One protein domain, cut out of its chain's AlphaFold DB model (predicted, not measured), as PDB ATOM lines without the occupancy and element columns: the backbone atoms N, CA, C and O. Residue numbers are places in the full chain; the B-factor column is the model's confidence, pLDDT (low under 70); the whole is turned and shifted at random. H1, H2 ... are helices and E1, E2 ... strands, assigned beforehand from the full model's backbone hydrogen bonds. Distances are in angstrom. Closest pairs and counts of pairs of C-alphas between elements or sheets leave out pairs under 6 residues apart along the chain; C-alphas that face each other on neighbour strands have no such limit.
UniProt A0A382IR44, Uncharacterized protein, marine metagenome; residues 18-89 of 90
ATOM      1  N   GLY A  18     -21.294  41.813 -39.211       94.06
ATOM      2  CA  GLY A  18     -19.907  41.475 -39.505       94.06
ATOM      3  C   GLY A  18     -18.967  42.040 -38.455       94.06
ATOM      4  O   GLY A  18     -19.168  43.158 -37.985       94.06
ATOM      5  N   ALA A  19     -17.939  41.269 -38.103       93.44
ATOM      6  CA  ALA A  19     -16.838  41.763 -37.287       93.44
ATOM      7  C   ALA A  19     -16.027  42.796 -38.086       93.44
ATOM      8  O   ALA A  19     -15.687  42.558 -39.246       93.44
ATOM      9  N   THR A  20     -15.713  43.933 -37.470       91.06
ATOM     10  CA  THR A  20     -15.056  45.076 -38.126       91.06
ATOM     11  C   THR A  20     -13.633  45.299 -37.628       91.06
ATOM     12  O   THR A  20     -12.732  45.560 -38.423       91.06
ATOM     13  N   PHE A  21     -13.401  45.165 -36.324       81.69
ATOM     14  CA  PHE A  21     -12.083  45.299 -35.704       81.69
ATOM     15  C   PHE A  21     -11.991  44.439 -34.441       81.69
ATOM     16  O   PHE A  21     -13.002  44.064 -33.856       81.69
ATOM     17  N   GLY A  22     -10.776  44.114 -34.009       81.75
ATOM     18  CA  GLY A  22     -10.532  43.387 -32.765       81.75
ATOM     19  C   GLY A  22      -9.472  44.085 -31.927       81.75
ATOM     20  O   GLY A  22      -8.538  44.675 -32.475       81.75
ATOM     21  N   TRP A  23      -9.605  44.010 -30.607       82.56
ATOM     22  CA  TRP A  23      -8.603  44.526 -29.682       82.56
ATOM     23  C   TRP A  23      -7.591  43.435 -29.299       82.56
ATOM     24  O   TRP A  23      -7.838  42.233 -29.429       82.56
ATOM     25  N   LYS A  24      -6.410  43.879 -28.848       86.44
ATOM     26  CA  LYS A  24      -5.301  43.025 -28.379       86.44
ATOM     27  C   LYS A  24      -4.986  41.849 -29.330       86.44
ATOM     28  O   LYS A  24      -5.146  40.694 -28.939       86.44
ATOM     29  N   PRO A  25      -4.546  42.116 -30.572       91.62
ATOM     30  CA  PRO A  25      -4.210  41.045 -31.501       91.62
ATOM     31  C   PRO A  25      -3.015  40.237 -30.985       91.62
ATOM     32  O   PRO A  25      -1.923  40.777 -30.805       91.62
ATOM     33  N   GLN A  26      -3.210  38.934 -30.797       94.44
ATOM     34  CA  GLN A  26      -2.146  37.986 -30.477       94.44
ATOM     35  C   GLN A  26      -1.902  37.098 -31.691       94.44
ATOM     36  O   GLN A  26      -2.709  36.232 -32.034       94.44
ATOM     37  N   ARG A  27      -0.779  37.328 -32.368       95.06
ATOM     38  CA  ARG A  27      -0.381  36.499 -33.502       95.06
ATOM     39  C   ARG A  27       0.006  35.110 -32.998       95.06
ATOM     40  O   ARG A  27       0.906  35.004 -32.172       95.06
ATOM     41  N   VAL A  28      -0.656  34.080 -33.519       96.69
ATOM     42  CA  VAL A  28      -0.334  32.677 -33.217       96.69
ATOM     43  C   VAL A  28       0.711  32.182 -34.209       96.69
ATOM     44  O   VAL A  28       1.793  31.762 -33.828       96.69
ATOM     45  N   ASN A  29       0.430  32.337 -35.504       94.62
ATOM     46  CA  ASN A  29       1.343  31.937 -36.572       94.62
ATOM     47  C   ASN A  29       1.239  32.877 -37.786       94.62
ATOM     48  O   ASN A  29       0.806  34.029 -37.682       94.62
ATOM     49  N   GLU A  30       1.700  32.430 -38.957       94.75
ATOM     50  CA  GLU A  30       1.705  33.264 -40.160       94.75
ATOM     51  C   GLU A  30       0.297  33.689 -40.607       94.75
ATOM     52  O   GLU A  30       0.136  34.806 -41.105       94.75
ATOM     53  N   ASN A  31      -0.704  32.830 -40.395       95.56
ATOM     54  CA  ASN A  31      -2.052  32.984 -40.942       95.56
ATOM     55  C   ASN A  31      -3.115  33.292 -39.888       95.56
ATOM     56  O   ASN A  31      -4.190  33.770 -40.252       95.56
ATOM     57  N   GLU A  32      -2.838  32.996 -38.620       96.94
ATOM     58  CA  GLU A  32      -3.843  32.982 -37.560       96.94
ATOM     59  C   GLU A  32      -3.493  33.957 -36.438       96.94
ATOM     60  O   GLU A  32      -2.348  34.066 -35.987       96.94
ATOM     61  N   THR A  33      -4.498  34.706 -36.000       96.31
ATOM     62  CA  THR A  33      -4.396  35.704 -34.933       96.31
ATOM     63  C   THR A  33      -5.611  35.589 -34.029       96.31
ATOM     64  O   THR A  33      -6.739  35.529 -34.519       96.31
ATOM     65  N   ILE A  34      -5.391  35.575 -32.718       96.25
ATOM     66  CA  ILE A  34      -6.465  35.691 -31.734       96.25
ATOM     67  C   ILE A  34      -6.814  37.166 -31.563       96.25
ATOM     68  O   ILE A  34      -5.932  38.013 -31.400       96.25
ATOM     69  N   LEU A  35      -8.107  37.462 -31.607       94.56
ATOM     70  CA  LEU A  35      -8.673  38.773 -31.312       94.56
ATOM     71  C   LEU A  35      -9.574  38.653 -30.085       94.56
ATOM     72  O   LEU A  35     -10.354  37.704 -29.987       94.56
ATOM     73  N   THR A  36      -9.490  39.624 -29.177       91.81
ATOM     74  CA  THR A  36     -10.343  39.701 -27.981       91.81
ATOM     75  C   THR A  36     -11.025  41.057 -27.919       91.81
ATOM     76  O   THR A  36     -10.405  42.067 -28.237       91.81
ATOM     77  N   GLY A  37     -12.297  41.107 -27.522       87.75
ATOM     78  CA  GLY A  37     -13.069  42.349 -27.590       87.75
ATOM     79  C   GLY A  37     -13.240  42.772 -29.048       87.75
ATOM     80  O   GLY A  37     -12.399  43.460 -29.618       87.75
ATOM     81  N   VAL A  38     -14.307  42.314 -29.687       94.06
ATOM     82  CA  VAL A  38     -14.470  42.467 -31.139       94.06
ATOM     83  C   VAL A  38     -15.568  43.481 -31.420       94.06
ATOM     84  O   VAL A  38     -16.640  43.416 -30.823       94.06
ATOM     85  N   GLY A  39     -15.281  44.440 -32.293       95.12
ATOM     86  CA  GLY A  39     -16.260  45.369 -32.838       95.12
ATOM     87  C   GLY A  39     -17.060  44.708 -33.954       95.12
ATOM     88  O   GLY A  39     -16.518  43.934 -34.746       95.12
ATOM     89  N   PHE A  40     -18.347  45.017 -34.012       96.12
ATOM     90  CA  PHE A  40     -19.273  44.541 -35.031       96.12
ATOM     91  C   PHE A  40     -20.047  45.711 -35.633       96.12
ATOM     92  O   PHE A  40     -20.258  46.732 -34.980       96.12
ATOM     93  N   ALA A  41     -20.499  45.531 -36.871       96.38
ATOM     94  CA  ALA A  41     -21.435  46.423 -37.541       96.38
ATOM     95  C   ALA A  41     -22.608  45.633 -38.132       96.38
ATOM     96  O   ALA A  41     -22.460  44.470 -38.528       96.38
ATOM     97  N   CYS A  42     -23.777  46.268 -38.198       96.81
ATOM     98  CA  CYS A  42     -24.962  45.732 -38.856       96.81
ATOM     99  C   CYS A  42     -25.036  46.223 -40.300       96.81
ATOM    100  O   CYS A  42     -25.020  47.422 -40.542       96.81
ATOM    101  N   GLY A  43     -25.202  45.306 -41.250       96.38
ATOM    102  CA  GLY A  43     -25.371  45.642 -42.664       96.38
ATOM    103  C   GLY A  43     -26.762  46.159 -43.046       96.38
ATOM    104  O   GLY A  43     -26.942  46.557 -44.191       96.38
ATOM    105  N   ASP A  44     -27.742  46.135 -42.131       97.12
ATOM    106  CA  ASP A  44     -29.121  46.570 -42.418       97.12
ATOM    107  C   ASP A  44     -29.471  47.945 -41.837       97.12
ATOM    108  O   ASP A  44     -30.329  48.636 -42.380       97.12
ATOM    109  N   CYS A  45     -28.866  48.330 -40.708       95.44
ATOM    110  CA  CYS A  45     -29.151  49.606 -40.036       95.44
ATOM    111  C   CYS A  45     -27.899  50.425 -39.711       95.44
ATOM    112  O   CYS A  45     -28.008  51.411 -38.988       95.44
ATOM    113  N   ASP A  46     -26.728  49.980 -40.175       94.31
ATOM    114  CA  ASP A  46     -25.412  50.600 -39.962       94.31
ATOM    115  C   ASP A  46     -24.976  50.771 -38.492       94.31
ATOM    116  O   ASP A  46     -23.881  51.259 -38.224       94.31
ATOM    117  N   GLY A  47     -25.776  50.305 -37.525       94.94
ATOM    118  CA  GLY A  47     -25.430  50.338 -36.106       94.94
ATOM    119  C   GLY A  47     -24.166  49.534 -35.794       94.94
ATOM    120  O   GLY A  47     -23.926  48.478 -36.387       94.94
ATOM    121  N   GLN A  48     -23.380  50.014 -34.831       96.06
ATOM    122  CA  GLN A  48     -22.122  49.404 -34.405       96.06
ATOM    123  C   GLN A  48     -22.166  49.046 -32.919       96.06
ATOM    124  O   GLN A  48     -22.886  49.664 -32.138       96.06
ATOM    125  N   TRP A  49     -21.432  48.012 -32.516       96.06
ATOM    126  CA  TRP A  49     -21.325  47.617 -31.109       96.06
ATOM    127  C   TRP A  49     -20.008  46.913 -30.813       96.06
ATOM    128  O   TRP A  49     -19.399  46.275 -31.673       96.06
ATOM    129  N   MET A  50     -19.598  46.990 -29.552       95.06
ATOM    130  CA  MET A  50     -18.490  46.238 -28.988       95.06
ATOM    131  C   MET A  50     -18.992  44.967 -28.308       95.06
ATOM    132  O   MET A  50     -19.884  45.007 -27.462       95.06
ATOM    133  N   ALA A  51     -18.379  43.833 -28.640       95.25
ATOM    134  CA  ALA A  51     -18.557  42.562 -27.954       95.25
ATOM    135  C   ALA A  51     -17.367  42.312 -27.017       95.25
ATOM    136  O   ALA A  51     -16.374  41.670 -27.379       95.25
ATOM    137  N   HIS A  52     -17.449  42.846 -25.802       93.00
ATOM    138  CA  HIS A  52     -16.456  42.620 -24.749       93.00
ATOM    139  C   HIS A  52     -16.463  41.157 -24.328       93.00
ATOM    140  O   HIS A  52     -17.530  40.564 -24.231       93.00
ATOM    141  N   GLY A  53     -15.294  40.568 -24.078       92.12
ATOM    142  CA  GLY A  53     -15.191  39.144 -23.725       92.12
ATOM    143  C   GLY A  53     -15.437  38.183 -24.896       92.12
ATOM    144  O   GLY A  53     -15.265  36.979 -24.746       92.12
ATOM    145  N   PHE A  54     -15.788  38.683 -26.088       94.62
ATOM    146  CA  PHE A  54     -15.803  37.859 -27.292       94.62
ATOM    147  C   PHE A  54     -14.374  37.604 -27.770       94.62
ATOM    148  O   PHE A  54     -13.570  38.534 -27.880       94.62
ATOM    149  N   VAL A  55     -14.081  36.344 -28.071       94.81
ATOM    150  CA  VAL A  55     -12.795  35.886 -28.597       94.81
ATOM    151  C   VAL A  55     -13.043  35.273 -29.965       94.81
ATOM    152  O   VAL A  55     -14.033  34.568 -30.159       94.81
ATOM    153  N   MET A  56     -12.153  35.518 -30.922       94.62
ATOM    154  CA  MET A  56     -12.201  34.846 -32.219       94.62
ATOM    155  C   MET A  56     -10.812  34.582 -32.788       94.62
ATOM    156  O   MET A  56      -9.854  35.295 -32.494       94.62
ATOM    157  N   ILE A  57     -10.738  33.580 -33.663       95.62
ATOM    158  CA  ILE A  57      -9.564  33.310 -34.489       95.62
ATOM    159  C   ILE A  57      -9.783  33.987 -35.843       95.62
ATOM    160  O   ILE A  57     -10.659  33.592 -36.614       95.62
ATOM    161  N   ALA A  58      -8.974  34.993 -36.154       93.88
ATOM    162  CA  ALA A  58      -8.875  35.539 -37.498       93.88
ATOM    163  C   ALA A  58      -7.907  34.671 -38.314       93.88
ATOM    164  O   ALA A  58      -6.721  34.602 -37.992       93.88
ATOM    165  N   ASN A  59      -8.410  34.012 -39.361       94.12
ATOM    166  CA  ASN A  59      -7.623  33.149 -40.242       94.12
ATOM    167  C   ASN A  59      -7.576  33.731 -41.662       94.12
ATOM    168  O   ASN A  59      -8.586  33.777 -42.365       94.12
ATOM    169  N   ARG A  60      -6.381  34.132 -42.104       91.75
ATOM    170  CA  ARG A  60      -6.145  34.715 -43.433       91.75
ATOM    171  C   ARG A  60      -6.271  33.708 -44.577       91.75
ATOM    172  O   ARG A  60      -6.647  34.087 -45.682       91.75
ATOM    173  N   LYS A  61      -5.904  32.450 -44.339       91.62
ATOM    174  CA  LYS A  61      -5.886  31.390 -45.358       91.62
ATOM    175  C   LYS A  61      -7.273  30.763 -45.560       91.62
ATOM    176  O   LYS A  61      -7.507  30.119 -46.581       91.62
ATOM    177  N   GLY A  62      -8.181  30.967 -44.605       87.50
ATOM    178  CA  GLY A  62      -9.447  30.247 -44.526       87.50
ATOM    179  C   GLY A  62      -9.252  28.775 -44.144       87.50
ATOM    180  O   GLY A  62      -8.130  28.291 -43.980       87.50
ATOM    181  N   GLY A  63     -10.362  28.052 -44.009       92.50
ATOM    182  CA  GLY A  63     -10.365  26.657 -43.563       92.50
ATOM    183  C   GLY A  63     -10.381  26.501 -42.040       92.50
ATOM    184  O   GLY A  63     -10.613  27.457 -41.301       92.50
ATOM    185  N   ALA A  64     -10.190  25.262 -41.581       95.06
ATOM    186  CA  ALA A  64     -10.196  24.941 -40.157       95.06
ATOM    187  C   ALA A  64      -8.977  25.566 -39.449       95.06
ATOM    188  O   ALA A  64      -7.879  25.510 -40.010       95.06
ATOM    189  N   PRO A  65      -9.144  26.129 -38.237       95.69
ATOM    190  CA  PRO A  65      -8.019  26.627 -37.460       95.69
ATOM    191  C   PRO A  65      -7.024  25.525 -37.086       95.69
ATOM    192  O   PRO A  65      -7.431  24.391 -36.808       95.69
ATOM    193  N   SER A  66      -5.738  25.861 -37.020       96.75
ATOM    194  CA  SER A  66      -4.698  24.952 -36.526       96.75
ATOM    195  C   SER A  66      -4.919  24.548 -35.062       96.75
ATOM    196  O   SER A  66      -5.613  25.234 -34.311       96.75
ATOM    197  N   GLU A  67      -4.298  23.446 -34.634       97.19
ATOM    198  CA  GLU A  67      -4.326  23.014 -33.227       97.19
ATOM    199  C   GLU A  67      -3.733  24.077 -32.290       97.19
ATOM    200  O   GLU A  67      -4.265  24.317 -31.208       97.19
ATOM    201  N   GLU A  68      -2.682  24.770 -32.733       96.88
ATOM    202  CA  GLU A  68      -2.055  25.867 -31.992       96.88
ATOM    203  C   GLU A  68      -3.029  27.039 -31.797       96.88
ATOM    204  O   GLU A  68      -3.184  27.549 -30.687       96.88
ATOM    205  N   ALA A  69      -3.753  27.425 -32.853       96.88
ATOM    206  CA  ALA A  69      -4.759  28.478 -32.768       96.88
ATOM    207  C   ALA A  69      -5.957  28.070 -31.905       96.88
ATOM    208  O   ALA A  69      -6.498  28.910 -31.190       96.88
ATOM    209  N   GLN A  70      -6.356  26.796 -31.928       97.06
ATOM    210  CA  GLN A  70      -7.401  26.282 -31.040       97.06
ATOM    211  C   GLN A  70      -6.965  26.323 -29.569       97.06
ATOM    212  O   GLN A  70      -7.752  26.729 -28.717       97.06
ATOM    213  N   ALA A  71      -5.714  25.963 -29.263       96.94
ATOM    214  CA  ALA A  71      -5.176  26.040 -27.906       96.94
ATOM    215  C   ALA A  71      -5.111  27.492 -27.401       96.94
ATOM    216  O   ALA A  71      -5.644  27.790 -26.332       96.94
ATOM    217  N   ALA A  72      -4.553  28.404 -28.204       96.38
ATOM    218  CA  ALA A  72      -4.491  29.829 -27.875       96.38
ATOM    219  C   ALA A  72      -5.890  30.455 -27.727       96.38
ATOM    220  O   ALA A  72      -6.109  31.323 -26.886       96.38
ATOM    221  N   PHE A  73      -6.861  29.998 -28.520       96.19
ATOM    222  CA  PHE A  73      -8.253  30.418 -28.399       96.19
ATOM    223  C   PHE A  73      -8.874  29.998 -27.064       96.19
ATOM    224  O   PHE A  73      -9.533  30.814 -26.426       96.19
ATOM    225  N   LEU A  74      -8.649  28.758 -26.616       95.62
ATOM    226  CA  LEU A  74      -9.147  28.279 -25.322       95.62
ATOM    227  C   LEU A  74      -8.519  29.039 -24.148       95.62
ATOM    228  O   LEU A  74      -9.225  29.387 -23.201       95.62
ATOM    229  N   GLU A  75      -7.221  29.332 -24.225       95.06
ATOM    230  CA  GLU A  75      -6.524  30.167 -23.241       95.06
ATOM    231  C   GLU A  75      -7.128  31.576 -23.201       95.06
ATOM    232  O   GLU A  75      -7.609  32.012 -22.154       95.06
ATOM    233  N   ALA A  76      -7.241  32.238 -24.355       94.38
ATOM    234  CA  ALA A  76      -7.838  33.565 -24.450       94.38
ATOM    235  C   ALA A  76      -9.305  33.595 -23.991       94.38
ATOM    236  O   ALA A  76      -9.730  34.573 -23.387       94.38
ATOM    237  N   MET A  77     -10.084  32.533 -24.229       92.75
ATOM    238  CA  MET A  77     -11.444  32.401 -23.695       92.75
ATOM    239  C   MET A  77     -11.475  32.305 -22.168       92.75
ATOM    240  O   MET A  77     -12.419  32.798 -21.560       92.75
ATOM    241  N   SER A  78     -10.479  31.668 -21.549       92.38
ATOM    242  CA  SER A  78     -10.392  31.567 -20.086       92.38
ATOM    243  C   SER A  78     -10.026  32.899 -19.424       92.38
ATOM    244  O   SER A  78     -10.445  33.170 -18.300       92.38
ATOM    245  N   GLU A  79      -9.278  33.740 -20.139       91.50
ATOM    246  CA  GLU A  79      -8.910  35.090 -19.707       91.50
ATOM    247  C   GLU A  79      -9.970  36.135 -20.067       91.50
ATOM    248  O   GLU A  79     -10.066  37.192 -19.432       91.50
ATOM    249  N   ALA A  80     -10.768  35.858 -21.098       86.88
ATOM    250  CA  ALA A  80     -11.878  36.694 -21.489       86.88
ATOM    251  C   ALA A  80     -12.925  36.689 -20.373       86.88
ATOM    252  O   ALA A  80     -13.498  35.663 -20.015       86.88
ATOM    253  N   GLY A  81     -13.171  37.871 -19.807       87.56
ATOM    254  CA  GLY A  81     -14.279  38.067 -18.880       87.56
ATOM    255  C   GLY A  81     -15.638  37.805 -19.539       87.56
ATOM    256  O   GLY A  81     -15.736  37.451 -20.712       87.56
ATOM    257  N   GLU A  82     -16.710  38.032 -18.784       91.75
ATOM    258  CA  GLU A  82     -18.075  37.817 -19.270       91.75
ATOM    259  C   GLU A  82     -18.367  38.569 -20.578       91.75
ATOM    260  O   GLU A  82     -17.993  39.739 -20.747       91.75
ATOM    261  N   LEU A  83     -19.075  37.887 -21.485       93.06
ATOM    262  CA  LEU A  83     -19.536  38.462 -22.739       93.06
ATOM    263  C   LEU A  83     -20.522  39.604 -22.467       93.06
ATOM    264  O   LEU A  83     -21.609  39.386 -21.931       93.06
ATOM    265  N   ARG A  84     -20.169  40.817 -22.894       94.19
ATOM    266  CA  ARG A  84     -21.024  42.006 -22.787       94.19
ATOM    267  C   ARG A  84     -21.102  42.713 -24.130       94.19
ATOM    268  O   ARG A  84     -20.082  42.899 -24.789       94.19
ATOM    269  N   ILE A  85     -22.309  43.109 -24.518       95.06
ATOM    270  CA  ILE A  85     -22.576  43.837 -25.759       95.06
ATOM    271  C   ILE A  85     -22.856  45.291 -25.404       95.06
ATOM    272  O   ILE A  85     -23.740  45.566 -24.596       95.06
ATOM    273  N   GLU A  86     -22.106  46.199 -26.011       94.81
ATOM    274  CA  GLU A  86     -22.230  47.638 -25.803       94.81
ATOM    275  C   GLU A  86     -22.389  48.323 -27.165       94.81
ATOM    276  O   GLU A  86     -21.432  48.331 -27.944       94.81
ATOM    277  N   PRO A  87     -23.586  48.839 -27.498       94.62
ATOM    278  CA  PRO A  87     -23.776  49.683 -28.672       94.62
ATOM    279  C   PRO A  87     -22.815  50.874 -28.651       94.62
ATOM    280  O   PRO A  87     -22.544  51.440 -27.596       94.62
ATOM    281  N   ILE A  88     -22.293  51.226 -29.821       92.69
ATOM    282  CA  ILE A  88     -21.525  52.449 -30.022       92.69
ATOM    283  C   ILE A  88     -22.510  53.458 -30.599       92.69
ATOM    284  O   ILE A  88     -22.983  53.279 -31.721       92.69
ATOM    285  N   ASP A  89     -22.850  54.464 -29.803       79.69
ATOM    286  CA  ASP A  89     -23.612  55.609 -30.284       79.69
ATOM    287  C   ASP A  89     -22.660  56.546 -31.047       79.69
ATOM    288  O   ASP A  89     -21.542  56.798 -30.582       79.69
TER     289      ASP A  89
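What this domain is: This is residues 18 to 89 of the 90 residues of an uncharacterized protein of marine metagenome (UniProt A0A382IR44). A single sheet of four strands is folded into two arms at its three long strands, E1, E2 and E3, which bend sharply near residues 24, 36 and 53; H1 packs on one face of the arm that holds E2 before its bend and E3 after its bend, and the short strand E4 runs beside E3 before its bend, in the other arm. The printed part has 72 residues, with one named helix and four named strands in the order E1 E2 E3 H1 E4. The strongly twisted sheet has the order E1 - E2 - E3 - E4, all antiparallel, and the class is mixed, helices and strands. The whole is compact, with a radius of gyration of the C-alphas of 12.8 A and spans of 37 by 26 by 16 A.

How they stand to each other: Start with E1, residues 18 to 27, and E2, residues 32 to 42, a hairpin in which N 20 and O 39 are 2.8 A apart. E2 and E3, residues 48 to 59, form the next hairpin, with N 35 and O 56 at 2.9 A; E1 E2 E3 are a meander, each strand the antiparallel neighbour of the one before. Look next at H1, residues 67 to 79: with the sheet it makes two layers, a helix on one face, at a height over the sheet of 8.7 A. H1 lies over E2 and runs across the strands, only just, at 60.4 degrees on the local plane; their closest C-alphas, of Ile 34 and Phe 73, are 6.5 A apart. In H1 every O i to N i+4 pair is within hydrogen-bond range. E4, residues 84 to 88, is an edge strand beside E3, with N 50 and O 86 at 2.8 A; E1 and E4 are apart.

Where its parts are: Find C-alpha 18 at (-19.907, 41.475, -39.505); from there E1 spans 21.0 A, E2 24.7 A and E3 22.6 A. H1 starts at C-alpha 67, (-4.326, 23.014, -33.227), and spans 18.7 A; E4 ends at C-alpha 88, (-21.525, 52.449, -30.022).

The domain as a whole: The two C-alphas farthest apart, of Glu 67 and Asp 89, are 38.0 A apart. The printed part has no cut, no link is long, and no printed residue is under 70 in pLDDT.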